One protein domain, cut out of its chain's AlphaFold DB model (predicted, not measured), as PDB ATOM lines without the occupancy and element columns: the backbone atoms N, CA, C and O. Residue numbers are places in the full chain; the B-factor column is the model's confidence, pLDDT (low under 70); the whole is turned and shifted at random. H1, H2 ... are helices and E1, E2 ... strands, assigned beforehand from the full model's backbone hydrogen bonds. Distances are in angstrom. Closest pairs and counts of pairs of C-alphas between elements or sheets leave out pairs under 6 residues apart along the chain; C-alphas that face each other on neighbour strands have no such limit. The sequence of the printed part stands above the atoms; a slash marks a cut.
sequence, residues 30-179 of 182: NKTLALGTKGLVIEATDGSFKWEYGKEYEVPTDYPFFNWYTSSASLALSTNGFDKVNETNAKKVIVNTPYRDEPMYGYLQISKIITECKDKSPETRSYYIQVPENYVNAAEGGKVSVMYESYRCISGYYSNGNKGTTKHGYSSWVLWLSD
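This is residues 30 to 179 of the 182 residues of an uncharacterized protein of Flavobacteriales bacterium CG_4_9_14_3_um_filter_40_17 (UniProt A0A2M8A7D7). A curled, strongly twisted sheet of six strands, E3 E2 E5 E6 E9 E8, has the small sheet E4 E1 E7 partly face to face with it, a small sandwich of unequal sheets. The long hairpin of E8 and E9 runs on from this body as an arm that makes the longest axis, and its tip, residues 158 to 163, sticks out; H2 packs across E9 and E8 at their other end, and H1 sits in a long loop. The printed part has 150 residues, with nine named strands and two named helices in the order E1 E2 E3 E4 H1 E5 E6 E7 H2 E8 E9; the class is mostly strand, though only 72 residues are in named elements, under half. The large sheet is antiparallel, the small one mixed. The whole is compact by its radius of gyration of the C-alphas, 16.0 A, yet elongated in outline, with spans of 57 by 32 by 26 A.

In the large sheet, E9 is the longest strand, residues 162 to 178, 45.5 A from C-alpha 162 at (-69.198, 32.295, -47.890) to C-alpha 178 at (-37.725, 37.913, -15.475). E8, residues 145 to 159, measures 37.1 A and bends by 72 degrees at residue 156. E6, residues 104 to 110, measures 18.5 A, and E5, residues 91 to 96, measures 15.6 A. E2 holds residues 41 to 44, 10.2 A, and E3 residues 50 to 52, 6.7 A. In the small sheet, E1 holds residues 32 to 35, 10.6 A, beginning at C-alpha 32 at (-53.322, 17.233, -17.752); E4 holds residues 56 to 58, 7.1 A, and E7 residues 127 to 129, 6.3 A. H1 is residues 79 to 82, 5.1 A, and H2 residues 133 to 138, 8.6 A.

In the large sheet E3 and E8 are the edge strands. E8 and E9 form a hairpin, with N 164 and O 157 at 2.8 A and N 145 and O 177 at 2.8 A. E9 and E6 are antiparallel at 159 degrees, with N 109 and O 174 at 2.8 A. The hairpin E5 and E6 has N 93 and O 106 at 2.8 A; E2 and E5 have N 43 and O 94 at 2.9 A; the hairpin E2 and E3 has N 51 and O 42 at 2.8 A. Residues 69 to 70 pair antiparallel with residues 169 to 170 of E9. In the small sheet E1 is parallel to E7, with N 129 and O 34 at 3.0 A, and antiparallel to E4, with N 33 and O 57 at 2.9 A. The two sheets form a sandwich, two sheets face to face, their facing parts 9.1 A centre to centre and their strands at 30 degrees. The closest C-alphas of E7 and E9 are those of Tyr 127 and Ser 172, 6.9 A. H2 is on the large sheet at a height over the sheet of 8.5 A; it lies over E9, with E8 only just short of being under it too, as 4 of its C-alphas fall on E9 and 2 on E8. On the local plane it runs across the strands, at 70 degrees to E9. H1 is not on either sheet, and it is apart from H2. In H2 every O i to N i+4 pair is within hydrogen-bond range; H1 is too short for such a pair.

The C-alphas farthest apart, those of Asp 101 and Gly 161, are 57.9 A from each other. The printed part, residues 30 to 179, has no cut. The links E4 to H1, of 20 residues, and E6 to E7, of 16, are long. The mean pLDDT of the printed part is 84.9; it is under 70 at residue 61, residues 67 to 81, residues 155 to 159 and residue 162.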
ATOM      1  N   ASN A  30     -57.185  21.386 -21.829       76.12
ATOM      2  CA  ASN A  30     -56.525  20.109 -21.578       76.12
ATOM      3  C   ASN A  30     -56.608  19.799 -20.086       76.12
ATOM      4  O   ASN A  30     -56.557  20.701 -19.250       76.12
ATOM      5  N   LYS A  31     -56.792  18.519 -19.766       79.69
ATOM      6  CA  LYS A  31     -56.992  18.094 -18.380       79.69
ATOM      7  C   LYS A  31     -55.679  17.923 -17.635       79.69
ATOM      8  O   LYS A  31     -55.660  18.119 -16.432       79.69
ATOM      9  N   THR A  32     -54.610  17.582 -18.346       89.44
ATOM     10  CA  THR A  32     -53.322  17.233 -17.752       89.44
ATOM     11  C   THR A  32     -52.257  18.274 -18.063       89.44
ATOM     12  O   THR A  32     -52.220  18.856 -19.156       89.44
ATOM     13  N   LEU A  33     -51.384  18.489 -17.085       93.75
ATOM     14  CA  LEU A  33     -50.215  19.346 -17.165       93.75
ATOM     15  C   LEU A  33     -48.997  18.640 -16.574       93.75
ATOM     16  O   LEU A  33     -49.083  18.034 -15.507       93.75
ATOM     17  N   ALA A  34     -47.858  18.773 -17.248       95.50
ATOM     18  CA  ALA A  34     -46.564  18.336 -16.744       95.50
ATOM     19  C   ALA A  34     -45.473  19.374 -17.044       95.50
ATOM     20  O   ALA A  34     -45.536  20.113 -18.031       95.50
ATOM     21  N   LEU A  35     -44.453  19.409 -16.186       97.38
ATOM     22  CA  LEU A  35     -43.255  20.222 -16.387       97.38
ATOM     23  C   LEU A  35     -42.160  19.372 -17.035       97.38
ATOM     24  O   LEU A  35     -41.816  18.305 -16.529       97.38
ATOM     25  N   GLY A  36     -41.603  19.849 -18.146       96.00
ATOM     26  CA  GLY A  36     -40.591  19.128 -18.918       96.00
ATOM     27  C   GLY A  36     -39.142  19.486 -18.602       96.00
ATOM     28  O   GLY A  36     -38.236  18.773 -19.026       96.00
ATOM     29  N   THR A  37     -38.896  20.557 -17.844       97.75
ATOM     30  CA  THR A  37     -37.550  20.896 -17.361       97.75
ATOM     31  C   THR A  37     -37.289  20.215 -16.021       97.75
ATOM     32  O   THR A  37     -37.992  20.476 -15.045       97.75
ATOM     33  N   LYS A  38     -36.260  19.363 -15.948       97.94
ATOM     34  CA  LYS A  38     -35.880  18.671 -14.706       97.94
ATOM     35  C   LYS A  38     -35.592  19.669 -13.582       97.94
ATOM     36  O   LYS A  38     -34.784  20.565 -13.762       97.94
ATOM     37  N   GLY A  39     -36.222  19.486 -12.422       97.62
ATOM     38  CA  GLY A  39     -36.039  20.366 -11.259       97.62
ATOM     39  C   GLY A  39     -36.808  21.691 -11.319       97.62
ATOM     40  O   GLY A  39     -36.708  22.478 -10.386       97.62
ATOM     41  N   LEU A  40     -37.592  21.936 -12.375       98.50
ATOM     42  CA  LEU A  40     -38.453  23.114 -12.467       98.50
ATOM     43  C   LEU A  40     -39.578  23.056 -11.428       98.50
ATOM     44  O   LEU A  40     -40.237  22.023 -11.270       98.50
ATOM     45  N   VAL A  41     -39.831  24.192 -10.785       98.56
ATOM     46  CA  VAL A  41     -41.001  24.427  -9.935       98.56
ATOM     47  C   VAL A  41     -41.659  25.736 -10.358       98.56
ATOM     48  O   VAL A  41     -40.979  26.753 -10.476       98.56
ATOM     49  N   ILE A  42     -42.976  25.720 -10.568       98.00
ATOM     50  CA  ILE A  42     -43.787  26.907 -10.867       98.00
ATOM     51  C   ILE A  42     -44.867  27.023  -9.795       98.00
ATOM     52  O   ILE A  42     -45.674  26.112  -9.620       98.00
ATOM     53  N   GLU A  43     -44.901  28.146  -9.092       97.44
ATOM     54  CA  GLU A  43     -45.829  28.397  -7.992       97.44
ATOM     55  C   GLU A  43     -46.590  29.697  -8.231       97.44
ATOM     56  O   GLU A  43     -45.986  30.719  -8.549       97.44
ATOM     57  N   ALA A  44     -47.913  29.671  -8.094       95.50
ATOM     58  CA  ALA A  44     -48.719  30.880  -8.165       95.50
ATOM     59  C   ALA A  44     -48.469  31.754  -6.936       95.50
ATOM     60  O   ALA A  44     -48.502  31.265  -5.808       95.50
ATOM     61  N   THR A  45     -48.294  33.062  -7.124       95.31
ATOM     62  CA  THR A  45     -48.049  33.980  -5.995       95.31
ATOM     63  C   THR A  45     -49.242  34.096  -5.045       95.31
ATOM     64  O   THR A  45     -49.082  34.552  -3.919       95.31
ATOM     65  N   ASP A  46     -50.441  33.718  -5.495       93.38
ATOM     66  CA  ASP A  46     -51.662  33.673  -4.684       93.38
ATOM     67  C   ASP A  46     -51.891  32.311  -4.001       93.38
ATOM     68  O   ASP A  46     -52.911  32.118  -3.344       93.38
ATOM     69  N   GLY A  47     -50.967  31.356  -4.163       93.75
ATOM     70  CA  GLY A  47     -51.065  30.015  -3.588       93.75
ATOM     71  C   GLY A  47     -52.075  29.087  -4.273       93.75
ATOM     72  O   GLY A  47     -52.284  27.977  -3.790       93.75
ATOM     73  N   SER A  48     -52.689  29.495  -5.392       91.75
ATOM     74  CA  SER A  48     -53.696  28.683  -6.101       91.75
ATOM     75  C   SER A  48     -53.145  27.370  -6.666       91.75
ATOM     76  O   SER A  48     -53.885  26.396  -6.801       91.75
ATOM     77  N   PHE A  49     -51.849  27.310  -6.980       93.81
ATOM     78  CA  PHE A  49     -51.185  26.070  -7.368       93.81
ATOM     79  C   PHE A  49     -49.679  26.108  -7.112       93.81
ATOM     80  O   PHE A  49     -49.047  27.165  -7.075       93.81
ATOM     81  N   LYS A  50     -49.104  24.907  -7.039       96.69
ATOM     82  CA  LYS A  50     -47.667  24.652  -7.084       96.69
ATOM     83  C   LYS A  50     -47.406  23.403  -7.918       96.69
ATOM     84  O   LYS A  50     -47.881  22.318  -7.582       96.69
ATOM     85  N   TRP A  51     -46.664  23.567  -9.003       96.94
ATOM     86  CA  TRP A  51     -46.302  22.494  -9.920       96.94
ATOM     87  C   TRP A  51     -44.814  22.213  -9.846       96.94
ATOM     88  O   TRP A  51     -43.999  23.129  -9.866       96.94
ATOM     89  N   GLU A  52     -44.460  20.938  -9.788       98.19
ATOM     90  CA  GLU A  52     -43.090  20.463  -9.675       98.19
ATOM     91  C   GLU A  52     -42.807  19.440 -10.774       98.19
ATOM     92  O   GLU A  52     -43.671  18.656 -11.175       98.19
ATOM     93  N   TYR A  53     -41.569  19.436 -11.256       97.62
ATOM     94  CA  TYR A  53     -41.098  18.440 -12.203       97.62
ATOM     95  C   TYR A  53     -41.329  17.002 -11.713       97.62
ATOM     96  O   TYR A  53     -41.147  16.682 -10.539       97.62
ATOM     97  N   GLY A  54     -41.669  16.114 -12.652       94.56
ATOM     98  CA  GLY A  54     -41.882  14.691 -12.386       94.56
ATOM     99  C   GLY A  54     -43.263  14.350 -11.823       94.56
ATOM    100  O   GLY A  54     -43.521  13.180 -11.548       94.56
ATOM    101  N   LYS A  55     -44.150  15.341 -11.672       95.56
ATOM    102  CA  LYS A  55     -45.552  15.160 -11.285       95.56
ATOM    103  C   LYS A  55     -46.478  15.563 -12.437       95.56
ATOM    104  O   LYS A  55     -46.161  16.462 -13.217       95.56
ATOM    105  N   GLU A  56     -47.621  14.893 -12.517       93.69
ATOM    106  CA  GLU A  56     -48.735  15.290 -13.377       93.69
ATOM    107  C   GLU A  56     -49.788  16.015 -12.541       93.69
ATOM    108  O   GLU A  56     -50.060  15.639 -11.400       93.69
ATOM    109  N   TYR A  57     -50.379  17.054 -13.121       93.12
ATOM    110  CA  TYR A  57     -51.364  17.897 -12.461       93.12
ATOM    111  C   TYR A  57     -52.627  18.016 -13.295       93.12
ATOM    112  O   TYR A  57     -52.573  18.075 -14.526       93.12
ATOM    113  N   GLU A  58     -53.758  18.138 -12.610       90.19
ATOM    114  CA  GLU A  58     -54.939  18.732 -13.218       90.19
ATOM    115  C   GLU A  58     -54.770  20.251 -13.265       90.19
ATOM    116  O   GLU A  58     -54.311  20.869 -12.298       90.19
ATOM    117  N   VAL A  59     -55.123  20.869 -14.392       81.88
ATOM    118  CA  VAL A  59     -55.123  22.336 -14.465       81.88
ATOM    119  C   VAL A  59     -56.327  22.868 -13.687       81.88
ATOM    120  O   VAL A  59     -57.445  22.425 -13.966       81.88
ATOM    121  N   PRO A  60     -56.134  23.826 -12.757       77.88
ATOM    122  CA  PRO A  60     -57.231  24.408 -11.996       77.88
ATOM    123  C   PRO A  60     -58.349  24.918 -12.912       77.88
ATOM    124  O   PRO A  60     -58.104  25.551 -13.941       77.88
ATOM    125  N   THR A  61     -59.602  24.635 -12.558       68.38
ATOM    126  CA  THR A  61     -60.761  25.017 -13.384       68.38
ATOM    127  C   THR A  61     -61.006  26.524 -13.411       68.38
ATOM    128  O   THR A  61     -61.626  27.030 -14.344       68.38
ATOM    129  N   ASP A  62     -60.530  27.226 -12.387       70.81
ATOM    130  CA  ASP A  62     -60.579  28.676 -12.205       70.81
ATOM    131  C   ASP A  62     -59.384  29.404 -12.845       70.81
ATOM    132  O   ASP A  62     -59.299  30.631 -12.773       70.81
ATOM    133  N   TYR A  63     -58.475  28.674 -13.502       75.62
ATOM    134  CA  TYR A  63     -57.331  29.281 -14.170       75.62
ATOM    135  C   TYR A  63     -57.793  30.278 -15.249       75.62
ATOM    136  O   TYR A  63     -58.691  29.957 -16.038       75.62
ATOM    137  N   PRO A  64     -57.187  31.478 -15.344       70.00
ATOM    138  CA  PRO A  64     -57.524  32.438 -16.387       70.00
ATOM    139  C   PRO A  64     -57.086  31.897 -17.751       70.00
ATOM    140  O   PRO A  64     -55.925  31.996 -18.147       70.00
ATOM    141  N   PHE A  65     -58.023  31.276 -18.470       75.81
ATOM    142  CA  PHE A  65     -57.755  30.770 -19.807       75.81
ATOM    143  C   PHE A  65     -57.914  31.869 -20.849       75.81
ATOM    144  O   PHE A  65     -59.019  32.373 -21.070       75.81
ATOM    145  N   PHE A  66     -56.843  32.166 -21.575       72.56
ATOM    146  CA  PHE A  66     -56.866  33.144 -22.658       72.56
ATOM    147  C   PHE A  66     -56.179  32.574 -23.894       72.56
ATOM    148  O   PHE A  66     -55.113  31.990 -23.778       72.56
ATOM    149  N   ASN A  67     -56.767  32.734 -25.084       64.81
ATOM    150  CA  ASN A  67     -56.137  32.278 -26.327       64.81
ATOM    151  C   ASN A  67     -55.705  33.495 -27.128       64.81
ATOM    152  O   ASN A  67     -56.564  34.223 -27.636       64.81
ATOM    153  N   TRP A  68     -54.403  33.664 -27.325       64.44
ATOM    154  CA  TRP A  68     -53.929  34.607 -28.324       64.44
ATOM    155  C   TRP A  68     -54.242  34.056 -29.712       64.44
ATOM    156  O   TRP A  68     -53.775  32.988 -30.108       64.44
ATOM    157  N   TYR A  69     -55.069  34.791 -30.450       59.00
ATOM    158  CA  TYR A  69     -55.163  34.627 -31.888       59.00
ATOM    159  C   TYR A  69     -53.984  35.363 -32.506       59.00
ATOM    160  O   TYR A  69     -53.868  36.581 -32.364       59.00
ATOM    161  N   THR A  70     -53.112  34.635 -33.190       51.12
ATOM    162  CA  THR A  70     -52.005  35.260 -33.898       51.12
ATOM    163  C   THR A  70     -52.103  34.848 -35.365       51.12
ATOM    164  O   THR A  70     -51.892  33.688 -35.720       51.12
ATOM    165  N   SER A  71     -52.461  35.788 -36.245       48.28
ATOM    166  CA  SER A  71     -52.144  35.647 -37.676       48.28
ATOM    167  C   SER A  71     -50.631  35.761 -37.909       48.28
ATOM    168  O   SER A  71     -50.112  35.266 -38.902       48.28
ATOM    169  N   SER A  72     -49.923  36.355 -36.948       44.44
ATOM    170  CA  SER A  72     -48.473  36.397 -36.808       44.44
ATOM    171  C   SER A  72     -48.159  36.330 -35.314       44.44
ATOM    172  O   SER A  72     -48.695  37.147 -34.571       44.44
ATOM    173  N   ALA A  73     -47.292  35.419 -34.865       44.72
ATOM    174  CA  ALA A  73     -46.895  35.209 -33.459       44.72
ATOM    175  C   ALA A  73     -46.404  36.471 -32.698       44.72
ATOM    176  O   ALA A  73     -46.100  36.412 -31.515       44.72
ATOM    177  N   SER A  74     -46.354  37.629 -33.356       48.72
ATOM    178  CA  SER A  74     -45.829  38.906 -32.892       48.72
ATOM    179  C   SER A  74     -46.574  39.549 -31.719       48.72
ATOM    180  O   SER A  74     -45.958  40.309 -30.983       48.72
ATOM    181  N   LEU A  75     -47.869  39.284 -31.505       48.91
ATOM    182  CA  LEU A  75     -48.652  40.037 -30.509       48.91
ATOM    183  C   LEU A  75     -48.454  39.554 -29.066       48.91
ATOM    184  O   LEU A  75     -48.301  40.398 -28.191       48.91
ATOM    185  N   ALA A  76     -48.361  38.242 -28.827       50.69
ATOM    186  CA  ALA A  76     -48.023  37.696 -27.502       50.69
ATOM    187  C   ALA A  76     -46.545  37.939 -27.117       50.69
ATOM    188  O   ALA A  76     -46.194  37.901 -25.941       50.69
ATOM    189  N   LEU A  77     -45.695  38.213 -28.118       56.31
ATOM    190  CA  LEU A  77     -44.240  38.385 -28.001       56.31
ATOM    191  C   LEU A  77     -43.776  39.850 -28.023       56.31
ATOM    192  O   LEU A  77     -42.588  40.118 -27.868       56.31
ATOM    193  N   SER A  78     -44.684  40.800 -28.255       63.31
ATOM    194  CA  SER A  78     -44.358  42.230 -28.246       63.31
ATOM    195  C   SER A  78     -44.448  42.815 -26.836       63.31
ATOM    196  O   SER A  78     -45.235  42.340 -26.020       63.31
ATOM    197  N   THR A  79     -43.716  43.899 -26.571       60.19
ATOM    198  CA  THR A  79     -43.882  44.722 -25.355       60.19
ATOM    199  C   THR A  79     -45.343  45.142 -25.153       60.19
ATOM    200  O   THR A  79     -45.881  44.988 -24.064       60.19
ATOM    201  N   ASN A  80     -46.044  45.506 -26.235       60.53
ATOM    202  CA  ASN A  80     -47.486  45.801 -26.219       60.53
ATOM    203  C   ASN A  80     -48.364  44.602 -25.806       60.53
ATOM    204  O   ASN A  80     -49.526  44.774 -25.434       60.53
ATOM    205  N   GLY A  81     -47.857  43.379 -25.973       65.12
ATOM    206  CA  GLY A  81     -48.486  42.153 -25.494       65.12
ATOM    207  C   GLY A  81     -48.349  42.024 -23.986       65.12
ATOM    208  O   GLY A  81     -49.346  41.768 -23.319       65.12
ATOM    209  N   PHE A  82     -47.145  42.280 -23.466       74.38
ATOM    210  CA  PHE A  82     -46.858  42.281 -22.033       74.38
ATOM    211  C   PHE A  82     -47.673  43.336 -21.271       74.38
ATOM    212  O   PHE A  82     -48.269  43.004 -20.255       74.38
ATOM    213  N   ASP A  83     -47.835  44.549 -21.810       74.56
ATOM    214  CA  ASP A  83     -48.644  45.615 -21.181       74.56
ATOM    215  C   ASP A  83     -50.123  45.233 -20.973       74.56
ATOM    216  O   ASP A  83     -50.846  45.857 -20.196       74.56
ATOM    217  N   LYS A  84     -50.605  44.219 -21.698       74.06
ATOM    218  CA  LYS A  84     -51.971  43.696 -21.576       74.06
ATOM    219  C   LYS A  84     -52.065  42.501 -20.636       74.06
ATOM    220  O   LYS A  84     -53.183  42.061 -20.358       74.06
ATOM    221  N   VAL A  85     -50.939  41.953 -20.189       78.56
ATOM    222  CA  VAL A  85     -50.905  40.840 -19.244       78.56
ATOM    223  C   VAL A  85     -51.319  41.359 -17.875       78.56
ATOM    224  O   VAL A  85     -50.775  42.329 -17.357       78.56
ATOM    225  N   ASN A  86     -52.333  40.732 -17.298       80.31
ATOM    226  CA  ASN A  86     -52.818  41.041 -15.965       80.31
ATOM    227  C   ASN A  86     -53.479  39.799 -15.358       80.31
ATOM    228  O   ASN A  86     -53.632  38.765 -16.007       80.31
ATOM    229  N   GLU A  87     -53.921  39.907 -14.110       75.62
ATOM    230  CA  GLU A  87     -54.469  38.773 -13.356       75.62
ATOM    231  C   GLU A  87     -55.764  38.179 -13.946       75.62
ATOM    232  O   GLU A  87     -56.169  37.081 -13.569       75.62
ATOM    233  N   THR A  88     -56.407  38.861 -14.902       76.12
ATOM    234  CA  THR A  88     -57.592  38.335 -15.600       76.12
ATOM    235  C   THR A  88     -57.251  37.382 -16.743       76.12
ATOM    236  O   THR A  88     -58.100  36.582 -17.130       76.12
ATOM    237  N   ASN A  89     -56.035  37.453 -17.297       79.56
ATOM    238  CA  ASN A  89     -55.625  36.643 -18.447       79.56
ATOM    239  C   ASN A  89     -54.362  35.805 -18.208       79.56
ATOM    240  O   ASN A  89     -54.076  34.923 -19.012       79.56
ATOM    241  N   ALA A  90     -53.653  36.035 -17.106       89.69
ATOM    242  CA  ALA A  90     -52.497  35.264 -16.681       89.69
ATOM    243  C   ALA A  90     -52.405  35.245 -15.150       89.69
ATOM    244  O   ALA A  90     -52.944  36.111 -14.466       89.69
ATOM    245  N   LYS A  91     -51.689  34.271 -14.593       91.88
ATOM    246  CA  LYS A  91     -51.387  34.195 -13.165       91.88
ATOM    247  C   LYS A  91     -49.950  34.642 -12.909       91.88
ATOM    248  O   LYS A  91     -49.042  34.179 -13.595       91.88
ATOM    249  N   LYS A  92     -49.734  35.499 -11.909       94.50
ATOM    250  CA  LYS A  92     -48.386  35.788 -11.400       94.50
ATOM    251  C   LYS A  92     -47.782  34.531 -10.787       94.50
ATOM    252  O   LYS A  92     -48.440  33.846 -10.003       94.50
ATOM    253  N   VAL A  93     -46.537  34.235 -11.135       96.38
ATOM    254  CA  VAL A  93     -45.836  33.031 -10.691       96.38
ATOM    255  C   VAL A  93     -44.425  33.330 -10.204       96.38
ATOM    256  O   VAL A  93     -43.749  34.226 -10.711       96.38
ATOM    257  N   ILE A  94     -43.980  32.527  -9.244       98.31
ATOM    258  CA  ILE A  94     -42.580  32.340  -8.883       98.31
ATOM    259  C   ILE A  94     -42.089  31.063  -9.562       98.31
ATOM    260  O   ILE A  94     -42.746  30.022  -9.499       98.31
ATOM    261  N   VAL A  95     -40.939  31.142 -10.222       98.44
ATOM    262  CA  VAL A  95     -40.371  30.048 -11.011       98.44
ATOM    263  C   VAL A  95     -38.976  29.728 -10.493       98.44
ATOM    264  O   VAL A  95     -38.057  30.525 -10.650       98.44
ATOM    265  N   ASN A  96     -38.803  28.546  -9.905       98.62
ATOM    266  CA  ASN A  96     -37.484  28.032  -9.539       98.62
ATOM    267  C   ASN A  96     -36.995  27.119 -10.657       98.62
ATOM    268  O   ASN A  96     -37.673  26.152 -11.013       98.62
ATOM    269  N   THR A  97     -35.833  27.428 -11.222       97.88
ATOM    270  CA  THR A  97     -35.245  26.672 -12.336       97.88
ATOM    271  C   THR A  97     -33.990  25.946 -11.856       97.88
ATOM    272  O   THR A  97     -33.354  26.420 -10.923       97.88
ATOM    273  N   PRO A  98     -33.576  24.834 -12.487       97.81
ATOM    274  CA  PRO A  98     -32.345  24.136 -12.101       97.81
ATOM    275  C   PRO A  98     -31.059  24.891 -12.478       97.81
ATOM    276  O   PRO A  98     -29.972  24.404 -12.187       97.81
ATOM    277  N   TYR A  99     -31.166  26.017 -13.190       98.12
ATOM    278  CA  TYR A  99     -30.024  26.725 -13.775       98.12
ATOM    279  C   TYR A  99     -29.530  27.891 -12.909       98.12
ATOM    280  O   TYR A  99     -28.523  28.505 -13.240       98.12
ATOM    281  N   ARG A 100     -30.241  28.213 -11.820       97.19
ATOM    282  CA  ARG A 100     -29.889  29.283 -10.880       97.19
ATOM    283  C   ARG A 100     -30.513  29.049  -9.507       97.19
ATOM    284  O   ARG A 100     -31.560  28.410  -9.417       97.19
ATOM    285  N   ASP A 101     -29.898  29.617  -8.475       97.38
ATOM    286  CA  ASP A 101     -30.341  29.448  -7.087       97.38
ATOM    287  C   ASP A 101     -31.499  30.388  -6.718       97.38
ATOM    288  O   ASP A 101     -32.386  30.006  -5.955       97.38
ATOM    289  N   GLU A 102     -31.527  31.614  -7.255       98.00
ATOM    290  CA  GLU A 102     -32.615  32.549  -6.959       98.00
ATOM    291  C   GLU A 102     -33.863  32.282  -7.811       98.00
ATOM    292  O   GLU A 102     -33.749  31.960  -9.003       98.00
ATOM    293  N   PRO A 103     -35.063  32.491  -7.240       97.94
ATOM    294  CA  PRO A 103     -36.302  32.402  -7.992       97.94
ATOM    295  C   PRO A 103     -36.385  33.471  -9.081       97.94
ATOM    296  O   PRO A 103     -35.882  34.587  -8.949       97.94
ATOM    297  N   MET A 104     -37.125  33.142 -10.129       98.25
ATOM    298  CA  MET A 104     -37.544  34.074 -11.165       98.25
ATOM    299  C   MET A 104     -39.014  34.441 -10.990       98.25
ATOM    300  O   MET A 104     -39.791  33.718 -10.364       98.25
ATOM    301  N   TYR A 105     -39.401  35.560 -11.585       97.88
ATOM    302  CA  TYR A 105     -40.747  36.109 -11.510       97.88
ATOM    303  C   TYR A 105     -41.381  36.072 -12.888       97.88
ATOM    304  O   TYR A 105     -40.715  36.311 -13.898       97.88
ATOM    305  N   GLY A 106     -42.670  35.769 -12.940       95.25
ATOM    306  CA  GLY A 106     -43.335  35.623 -14.215       95.25
ATOM    307  C   GLY A 106     -44.828  35.849 -14.188       95.25
ATOM    308  O   GLY A 106     -45.462  35.937 -13.137       95.25
ATOM    309  N   TYR A 107     -45.382  35.869 -15.392       93.31
ATOM    310  CA  TYR A 107     -46.798  35.650 -15.631       93.31
ATOM    311  C   TYR A 107     -46.941  34.379 -16.453       93.31
ATOM    312  O   TYR A 107     -46.274  34.216 -17.472       93.31
ATOM    313  N   LEU A 108     -47.814  33.482 -16.017       93.38
ATOM    314  CA  LEU A 108     -48.153  32.268 -16.736       93.38
ATOM    315  C   LEU A 108     -49.582  32.377 -17.250       93.38
ATOM    316  O   LEU A 108     -50.516  32.649 -16.504       93.38
ATOM    317  N   GLN A 109     -49.750  32.136 -18.537       90.19
ATOM    318  CA  GLN A 109     -51.043  32.031 -19.179       90.19
ATOM    319  C   GLN A 109     -51.191  30.629 -19.753       90.19
ATOM    320  O   GLN A 109     -50.321  30.144 -20.475       90.19
ATOM    321  N   ILE A 110     -52.344  30.015 -19.510       88.69
ATOM    322  CA  ILE A 110     -52.761  28.774 -20.156       88.69
ATOM    323  C   ILE A 110     -53.937  29.102 -21.082       88.69
ATOM    324  O   ILE A 110     -54.747  29.981 -20.804       88.69
ATOM    325  N   SER A 111     -54.024  28.434 -22.224       86.00
ATOM    326  CA  SER A 111     -55.026  28.678 -23.263       86.00
ATOM    327  C   SER A 111     -55.929  27.461 -23.395       86.00
ATOM    328  O   SER A 111     -55.445  26.336 -23.410       86.00
ATOM    329  N   LYS A 112     -57.242  27.655 -23.555       87.00
ATOM    330  CA  LYS A 112     -58.115  26.532 -23.928       87.00
ATOM    331  C   LYS A 112     -57.805  26.100 -25.357       87.00
ATOM    332  O   LYS A 112     -57.578  26.930 -26.234       87.00
ATOM    333  N   ILE A 113     -57.910  24.815 -25.634       85.12
ATOM    334  CA  ILE A 113     -57.749  24.283 -26.981       85.12
ATOM    335  C   ILE A 113     -59.076  24.396 -27.731       85.12
ATOM    336  O   ILE A 113     -60.153  24.235 -27.158       85.12
ATOM    337  N   ILE A 114     -59.008  24.692 -29.028       83.88
ATOM    338  CA  ILE A 114     -60.178  24.620 -29.914       83.88
ATOM    339  C   ILE A 114     -60.610  23.156 -29.997       83.88
ATOM    340  O   ILE A 114     -59.789  22.315 -30.363       83.88
ATOM    341  N   THR A 115     -61.863  22.847 -29.658       84.31
ATOM    342  CA  THR A 115     -62.357  21.464 -29.529       84.31
ATOM    343  C   THR A 115     -62.069  20.625 -30.771       84.31
ATOM    344  O   THR A 115     -61.604  19.495 -30.665       84.31
ATOM    345  N   GLU A 116     -62.233  21.194 -31.962       83.12
ATOM    346  CA  GLU A 116     -61.979  20.540 -33.244       83.12
ATOM    347  C   GLU A 116     -60.500  20.240 -33.483       83.12
ATOM    348  O   GLU A 116     -60.183  19.487 -34.395       83.12
ATOM    349  N   CYS A 117     -59.588  20.837 -32.727       85.00
ATOM    350  CA  CYS A 117     -58.146  20.631 -32.829       85.00
ATOM    351  C   CYS A 117     -57.567  19.845 -31.655       85.00
ATOM    352  O   CYS A 117     -56.380  19.511 -31.674       85.00
ATOM    353  N   LYS A 118     -58.402  19.498 -30.673       87.44
ATOM    354  CA  LYS A 118     -58.024  18.625 -29.571       87.44
ATOM    355  C   LYS A 118     -57.564  17.264 -30.093       87.44
ATOM    356  O   LYS A 118     -58.133  16.732 -31.045       87.44
ATOM    357  N   ASP A 119     -56.490  16.750 -29.504       86.31
ATOM    358  CA  ASP A 119     -55.856  15.460 -29.814       86.31
ATOM    359  C   ASP A 119     -55.290  15.301 -31.242       86.31
ATOM    360  O   ASP A 119     -54.638  14.293 -31.546       86.31
ATOM    361  N   LYS A 120     -55.453  16.314 -32.106       87.06
ATOM    362  CA  LYS A 120     -54.950  16.321 -33.488       87.06
ATOM    363  C   LYS A 120     -53.447  16.567 -33.597       87.06
ATOM    364  O   LYS A 120     -52.867  16.236 -34.628       87.06
ATOM    365  N   SER A 121     -52.815  17.120 -32.565       85.00
ATOM    366  CA  SER A 121     -51.360  17.236 -32.466       85.00
ATOM    367  C   SER A 121     -50.911  17.053 -31.009       85.00
ATOM    368  O   SER A 121     -51.747  17.133 -30.107       85.00
ATOM    369  N   PRO A 122     -49.634  16.727 -30.741       87.38
ATOM    370  CA  PRO A 122     -49.160  16.486 -29.376       87.38
ATOM    371  C   PRO A 122     -49.451  17.642 -28.407       87.38
ATOM    372  O   PRO A 122     -49.914  17.404 -27.294       87.38
ATOM    373  N   GLU A 123     -49.293  18.880 -28.870       86.00
ATOM    374  CA  GLU A 123     -49.471  20.125 -28.105       86.00
ATOM    375  C   GLU A 123     -50.937  20.360 -27.689       86.00
ATOM    376  O   GLU A 123     -51.243  21.184 -26.829       86.00
ATOM    377  N   THR A 124     -51.886  19.648 -28.310       89.19
ATOM    378  CA  THR A 124     -53.321  19.759 -28.014       89.19
ATOM    379  C   THR A 124     -53.866  18.624 -27.150       89.19
ATOM    380  O   THR A 124     -55.077  18.573 -26.941       89.19
ATOM    381  N   ARG A 125     -53.003  17.730 -26.647       89.31
ATOM    382  CA  ARG A 125     -53.386  16.595 -25.780       89.31
ATOM    383  C   ARG A 125     -53.224  16.908 -24.295       89.31
ATOM    384  O   ARG A 125     -54.050  16.521 -23.475       89.31
ATOM    385  N   SER A 126     -52.156  17.619 -23.962       90.88
ATOM    386  CA  SER A 126     -51.750  17.970 -22.600       90.88
ATOM    387  C   SER A 126     -50.975  19.278 -22.626       90.88
ATOM    388  O   SER A 126     -50.407  19.625 -23.658       90.88
ATOM    389  N   TYR A 127     -50.908  19.987 -21.503       92.50
ATOM    390  CA  TYR A 127     -49.951  21.083 -21.373       92.50
ATOM    391  C   TYR A 127     -48.593  20.530 -20.956       92.50
ATOM    392  O   TYR A 127     -48.484  19.834 -19.945       92.50
ATOM    393  N   TYR A 128     -47.558  20.856 -21.720       94.81
ATOM    394  CA  TYR A 128     -46.191  20.473 -21.401       94.81
ATOM    395  C   TYR A 128     -45.310  21.717 -21.352       94.81
ATOM    396  O   TYR A 128     -44.950  22.281 -22.384       94.81
ATOM    397  N   ILE A 129     -45.012  22.192 -20.141       96.06
ATOM    398  CA  ILE A 129     -44.285  23.452 -19.951       96.06
ATOM    399  C   ILE A 129     -42.797  23.159 -19.825       96.06
ATOM    400  O   ILE A 129     -42.363  22.433 -18.927       96.06
ATOM    401  N   GLN A 130     -42.006  23.765 -20.703       96.75
ATOM    402  CA  GLN A 130     -40.550  23.683 -20.683       96.75
ATOM    403  C   GLN A 130     -39.951  25.077 -20.533       96.75
ATOM    404  O   GLN A 130     -40.360  26.020 -21.207       96.75
ATOM    405  N   VAL A 131     -38.950  25.178 -19.663       97.44
ATOM    406  CA  VAL A 131     -38.132  26.374 -19.441       97.44
ATOM    407  C   VAL A 131     -36.682  26.006 -19.759       97.44
ATOM    408  O   VAL A 131     -36.030  25.351 -18.938       97.44
ATOM    409  N   PRO A 132     -36.189  26.316 -20.966       97.50
ATOM    410  CA  PRO A 132     -34.802  26.067 -21.342       97.50
ATOM    411  C   PRO A 132     -33.842  27.090 -20.713       97.50
ATOM    412  O   PRO A 132     -34.200  28.252 -20.525       97.50
ATOM    413  N   GLU A 133     -32.599  26.680 -20.454       97.88
ATOM    414  CA  GLU A 133     -31.561  27.521 -19.834       97.88
ATOM    415  C   GLU A 133     -31.317  28.836 -20.589       97.88
ATOM    416  O   GLU A 133     -31.237  29.905 -19.992       97.88
ATOM    417  N   ASN A 134     -31.280  28.800 -21.924       97.38
ATOM    418  CA  ASN A 134     -31.029  29.999 -22.723       97.38
ATOM    419  C   ASN A 134     -32.112  31.080 -22.545       97.38
ATOM    420  O   ASN A 134     -31.809  32.261 -22.695       97.38
ATOM    421  N   TYR A 135     -33.352  30.701 -22.215       96.56
ATOM    422  CA  TYR A 135     -34.420  31.661 -21.919       96.56
ATOM    423  C   TYR A 135     -34.298  32.241 -20.510       96.56
ATOM    424  O   TYR A 135     -34.637  33.409 -20.328       96.56
ATOM    425  N   VAL A 136     -33.787  31.464 -19.551       97.62
ATOM    426  CA  VAL A 136     -33.457  31.936 -18.196       97.62
ATOM    427  C   VAL A 136     -32.348  32.979 -18.263       97.62
ATOM    428  O   VAL A 136     -32.537  34.095 -17.786       97.62
ATOM    429  N   ASN A 137     -31.259  32.672 -18.968       97.44
ATOM    430  CA  ASN A 137     -30.125  33.586 -19.132       97.44
ATOM    431  C   ASN A 137     -30.527  34.856 -19.906       97.44
ATOM    432  O   ASN A 137     -30.049  35.953 -19.630       97.44
ATOM    433  N   ALA A 138     -31.450  34.747 -20.869       96.06
ATOM    434  CA  ALA A 138     -31.952  35.904 -21.617       96.06
ATOM    435  C   ALA A 138     -32.806  36.870 -20.773       96.06
ATOM    436  O   ALA A 138     -32.956  38.033 -21.152       96.06
ATOM    437  N   ALA A 139     -33.359  36.400 -19.652       96.19
ATOM    438  CA  ALA A 139     -34.180  37.188 -18.735       96.19
ATOM    439  C   ALA A 139     -33.354  37.971 -17.694       96.19
ATOM    440  O   ALA A 139     -33.915  38.685 -16.866       96.19
ATOM    441  N   GLU A 140     -32.027  37.838 -17.705       95.50
ATOM    442  CA  GLU A 140     -31.156  38.509 -16.742       95.50
ATOM    443  C   GLU A 140     -31.040  40.021 -16.978       95.50
ATOM    444  O   GLU A 140     -31.122  40.532 -18.103       95.50
ATOM    445  N   GLY A 141     -30.776  40.749 -15.893       96.00
ATOM    446  CA  GLY A 141     -30.587  42.193 -15.909       96.00
ATOM    447  C   GLY A 141     -31.899  42.973 -15.976       96.00
ATOM    448  O   GLY A 141     -31.899  44.116 -16.433       96.00
ATOM    449  N   GLY A 142     -33.008  42.386 -15.519       92.12
ATOM    450  CA  GLY A 142     -34.353  42.957 -15.585       92.12
ATOM    451  C   GLY A 142     -35.007  42.836 -16.958       92.12
ATOM    452  O   GLY A 142     -35.884  43.636 -17.286       92.12
ATOM    453  N   LYS A 143     -34.552  41.896 -17.791       93.56
ATOM    454  CA  LYS A 143     -35.147  41.637 -19.105       93.56
ATOM    455  C   LYS A 143     -36.306  40.660 -18.972       93.56
ATOM    456  O   LYS A 143     -36.339  39.823 -18.078       93.56
ATOM    457  N   VAL A 144     -37.232  40.730 -19.922       91.38
ATOM    458  CA  VAL A 144     -38.323  39.760 -20.025       91.38
ATOM    459  C   VAL A 144     -38.025  38.787 -21.152       91.38
ATOM    460  O   VAL A 144     -37.851  39.181 -22.306       91.38
ATOM    461  N   SER A 145     -38.000  37.510 -20.806       92.81
ATOM    462  CA  SER A 145     -37.918  36.393 -21.735       92.81
ATOM    463  C   SER A 145     -39.290  35.737 -21.846       92.81
ATOM    464  O   SER A 145     -39.990  35.590 -20.846       92.81
ATOM    465  N   VAL A 146     -39.706  35.370 -23.059       90.69
ATOM    466  CA  VAL A 146     -41.044  34.813 -23.308       90.69
ATOM    467  C   VAL A 146     -40.922  33.441 -23.943       90.69
ATOM    468  O   VAL A 146     -40.306  33.291 -24.998       90.69
ATOM    469  N   MET A 147     -41.542  32.449 -23.314       92.06
ATOM    470  CA  MET A 147     -41.625  31.080 -23.818       92.06
ATOM    471  C   MET A 147     -43.086  30.723 -24.042       92.06
ATOM    472  O   MET A 147     -43.966  31.188 -23.321       92.06
ATOM    473  N   TYR A 148     -43.352  29.897 -25.042       91.06
ATOM    474  CA  TYR A 148     -44.700  29.453 -25.352       91.06
ATOM    475  C   TYR A 148     -44.656  28.158 -26.151       91.06
ATOM    476  O   TYR A 148     -43.696  27.890 -26.875       91.06
ATOM    477  N   GLU A 149     -45.737  27.397 -26.079       89.56
ATOM    478  CA  GLU A 149     -45.999  26.292 -26.994       89.56
ATOM    479  C   GLU A 149     -47.115  26.710 -27.945       89.56
ATOM    480  O   GLU A 149     -48.125  27.291 -27.537       89.56
ATOM    481  N   SER A 150     -46.920  26.445 -29.237       86.88
ATOM    482  CA  SER A 150     -47.894  26.784 -30.268       86.88
ATOM    483  C   SER A 150     -48.463  25.545 -30.931       86.88
ATOM    484  O   SER A 150     -47.715  24.638 -31.282       86.88
ATOM    485  N   TYR A 151     -49.756  25.574 -31.231       84.94
ATOM    486  CA  TYR A 151     -50.410  24.582 -32.066       84.94
ATOM    487  C   TYR A 151     -51.046  25.246 -33.287       84.94
ATOM    488  O   TYR A 151     -51.444  26.416 -33.276       84.94
ATOM    489  N   ARG A 152     -51.139  24.486 -34.381       84.88
ATOM    490  CA  ARG A 152     -51.817  24.930 -35.600       84.88
ATOM    491  C   ARG A 152     -53.182  24.281 -35.682       84.88
ATOM    492  O   ARG A 152     -53.302  23.067 -35.577       84.88
ATOM    493  N   CYS A 153     -54.195  25.087 -35.948       80.44
ATOM    494  CA  CYS A 153     -55.562  24.615 -36.049       80.44
ATOM    495  C   CYS A 153     -56.194  25.142 -37.335       80.44
ATOM    496  O   CYS A 153     -56.018  26.310 -37.688       80.44
ATOM    497  N   ILE A 154     -56.878  24.259 -38.063       78.75
ATOM    498  CA  ILE A 154     -57.706  24.657 -39.199       78.75
ATOM    499  C   ILE A 154     -59.072  25.005 -38.625       78.75
ATOM    500  O   ILE A 154     -59.759  24.125 -38.108       78.75
ATOM    501  N   SER A 155     -59.451  26.270 -38.720       68.25
ATOM    502  CA  SER A 155     -60.781  26.736 -38.354       68.25
ATOM    503  C   SER A 155     -61.560  27.089 -39.617       68.25
ATOM    504  O   SER A 155     -61.021  27.584 -40.607       68.25
ATOM    505  N   GLY A 156     -62.860  26.828 -39.599       66.19
ATOM    506  CA  GLY A 156     -63.775  27.462 -40.535       66.19
ATOM    507  C   GLY A 156     -63.922  28.965 -40.254       66.19
ATOM    508  O   GLY A 156     -63.707  29.455 -39.144       66.19
ATOM    509  N   TYR A 157     -64.358  29.727 -41.238       67.94
ATOM    510  CA  TYR A 157     -64.886  31.065 -40.995       67.94
ATOM    511  C   TYR A 157     -66.040  31.331 -41.948       67.94
ATOM    512  O   TYR A 157     -66.134  30.721 -43.014       67.94
ATOM    513  N   TYR A 158     -66.922  32.240 -41.548       61.78
ATOM    514  CA  TYR A 158     -67.942  32.790 -42.425       61.78
ATOM    515  C   TYR A 158     -67.603  34.245 -42.710       61.78
ATOM    516  O   TYR A 158     -67.445  35.043 -41.790       61.78
ATOM    517  N   SER A 159     -67.477  34.587 -43.988       68.81
ATOM    518  CA  SER A 159     -67.273  35.962 -44.436       68.81
ATOM    519  C   SER A 159     -68.131  36.209 -45.667       68.81
ATOM    520  O   SER A 159     -68.087  35.431 -46.618       68.81
ATOM    521  N   ASN A 160     -68.946  37.266 -45.632       75.00
ATOM    522  CA  ASN A 160     -69.806  37.683 -46.746       75.00
ATOM    523  C   ASN A 160     -70.676  36.547 -47.323       75.00
ATOM    524  O   ASN A 160     -70.768  36.383 -48.536       75.00
ATOM    525  N   GLY A 161     -71.272  35.722 -46.456       72.94
ATOM    526  CA  GLY A 161     -72.119  34.590 -46.863       72.94
ATOM    527  C   GLY A 161     -71.361  33.350 -47.354       72.94
ATOM    528  O   GLY A 161     -71.980  32.311 -47.565       72.94
ATOM    529  N   ASN A 162     -70.033  33.415 -47.470       66.81
ATOM    530  CA  ASN A 162     -69.198  32.295 -47.890       66.81
ATOM    531  C   ASN A 162     -68.580  31.575 -46.690       66.81
ATOM    532  O   ASN A 162     -68.070  32.208 -45.761       66.81
ATOM    533  N   LYS A 163     -68.584  30.241 -46.753       75.31
ATOM    534  CA  LYS A 163     -67.857  29.374 -45.825       75.31
ATOM    535  C   LYS A 163     -66.431  29.185 -46.334       75.31
ATOM    536  O   LYS A 163     -66.230  28.697 -47.442       75.31
ATOM    537  N   GLY A 164     -65.454  29.544 -45.515       70.81
ATOM    538  CA  GLY A 164     -64.036  29.300 -45.761       70.81
ATOM    539  C   GLY A 164     -63.423  28.433 -44.671       70.81
ATOM    540  O   GLY A 164     -64.036  28.190 -43.633       70.81
ATOM    541  N   THR A 165     -62.194  27.981 -44.902       74.19
ATOM    542  CA  THR A 165     -61.319  27.464 -43.844       74.19
ATOM    543  C   THR A 165     -59.999  28.207 -43.896       74.19
ATOM    544  O   THR A 165     -59.567  28.657 -44.955       74.19
ATOM    545  N   THR A 166     -59.375  28.380 -42.745       71.00
ATOM    546  CA  THR A 166     -58.096  29.060 -42.607       71.00
ATOM    547  C   THR A 166     -57.285  28.369 -41.523       71.00
ATOM    548  O   THR A 166     -57.825  27.734 -40.615       71.00
ATOM    549  N   LYS A 167     -55.964  28.432 -41.654       75.06
ATOM    550  CA  LYS A 167     -55.040  27.817 -40.710       75.06
ATOM    551  C   LYS A 167     -54.480  28.906 -39.814       75.06
ATOM    552  O   LYS A 167     -53.844  29.839 -40.297       75.06
ATOM    553  N   HIS A 168     -54.682  28.757 -38.515       74.62
ATOM    554  CA  HIS A 168     -54.214  29.712 -37.521       74.62
ATOM    555  C   HIS A 168     -53.197  29.080 -36.579       74.62
ATOM    556  O   HIS A 168     -53.240  27.874 -36.319       74.62
ATOM    557  N   GLY A 169     -52.286  29.916 -36.082       79.31
ATOM    558  CA  GLY A 169     -51.410  29.592 -34.965       79.31
ATOM    559  C   GLY A 169     -52.021  30.095 -33.661       79.31
ATOM    560  O   GLY A 169     -52.406  31.262 -33.564       79.31
ATOM    561  N   TYR A 170     -52.089  29.214 -32.675       81.44
ATOM    562  CA  TYR A 170     -52.545  29.503 -31.321       81.44
ATOM    563  C   TYR A 170     -51.466  29.085 -30.330       81.44
ATOM    564  O   TYR A 170     -50.712  28.159 -30.612       81.44
ATOM    565  N   SER A 171     -51.409  29.735 -29.172       85.31
ATOM    566  CA  SER A 171     -50.635  29.249 -28.028       85.31
ATOM    567  C   SER A 171     -51.469  28.260 -27.211       85.31
ATOM    568  O   SER A 171     -52.661  28.501 -27.027       85.31
ATOM    569  N   SER A 172     -50.871  27.184 -26.700       87.12
ATOM    570  CA  SER A 172     -51.458  26.365 -25.623       87.12
ATOM    571  C   SER A 172     -51.113  26.961 -24.253       87.12
ATOM    572  O   SER A 172     -51.957  26.989 -23.360       87.12
ATOM    573  N   TRP A 173     -49.913  27.519 -24.106       90.44
ATOM    574  CA  TRP A 173     -49.467  28.266 -22.932       90.44
ATOM    575  C   TRP A 173     -48.434  29.331 -23.313       90.44
ATOM    576  O   TRP A 173     -47.797  29.234 -24.363       90.44
ATOM    577  N   VAL A 174     -48.284  30.345 -22.462       90.62
ATOM    578  CA  VAL A 174     -47.269  31.403 -22.564       90.62
ATOM    579  C   VAL A 174     -46.737  31.709 -21.164       90.62
ATOM    580  O   VAL A 174     -47.521  31.852 -20.230       90.62
ATOM    581  N   LEU A 175     -45.420  31.810 -21.014       93.00
ATOM    582  CA  LEU A 175     -44.736  32.195 -19.782       93.00
ATOM    583  C   LEU A 175     -43.818  33.385 -20.073       93.00
ATOM    584  O   LEU A 175     -42.849  33.253 -20.822       93.00
ATOM    585  N   TRP A 176     -44.122  34.531 -19.464       93.31
ATOM    586  CA  TRP A 176     -43.215  35.677 -19.376       93.31
ATOM    587  C   TRP A 176     -42.372  35.520 -18.116       93.31
ATOM    588  O   TRP A 176     -42.924  35.223 -17.060       93.31
ATOM    589  N   LEU A 177     -41.060  35.708 -18.224       95.06
ATOM    590  CA  LEU A 177     -40.097  35.399 -17.172       95.06
ATOM    591  C   LEU A 177     -39.052  36.512 -17.047       95.06
ATOM    592  O   LEU A 177     -38.569  37.014 -18.059       95.06
ATOM    593  N   SER A 178     -38.694  36.868 -15.816       96.31
ATOM    594  CA  SER A 178     -37.725  37.913 -15.475       96.31
ATOM    595  C   SER A 178     -36.988  37.560 -14.184       96.31
ATOM    596  O   SER A 178     -37.543  36.913 -13.294       96.31
ATOM    597  N   ASP A 179     -35.733  37.995 -14.063       97.50
ATOM    598  CA  ASP A 179     -34.951  37.908 -12.820       97.50
ATOM    599  C   ASP A 179     -35.352  38.969 -11.774       97.50
ATOM    600  O   ASP A 179     -34.842  38.979 -10.654       97.50
TER     601      ASP A 179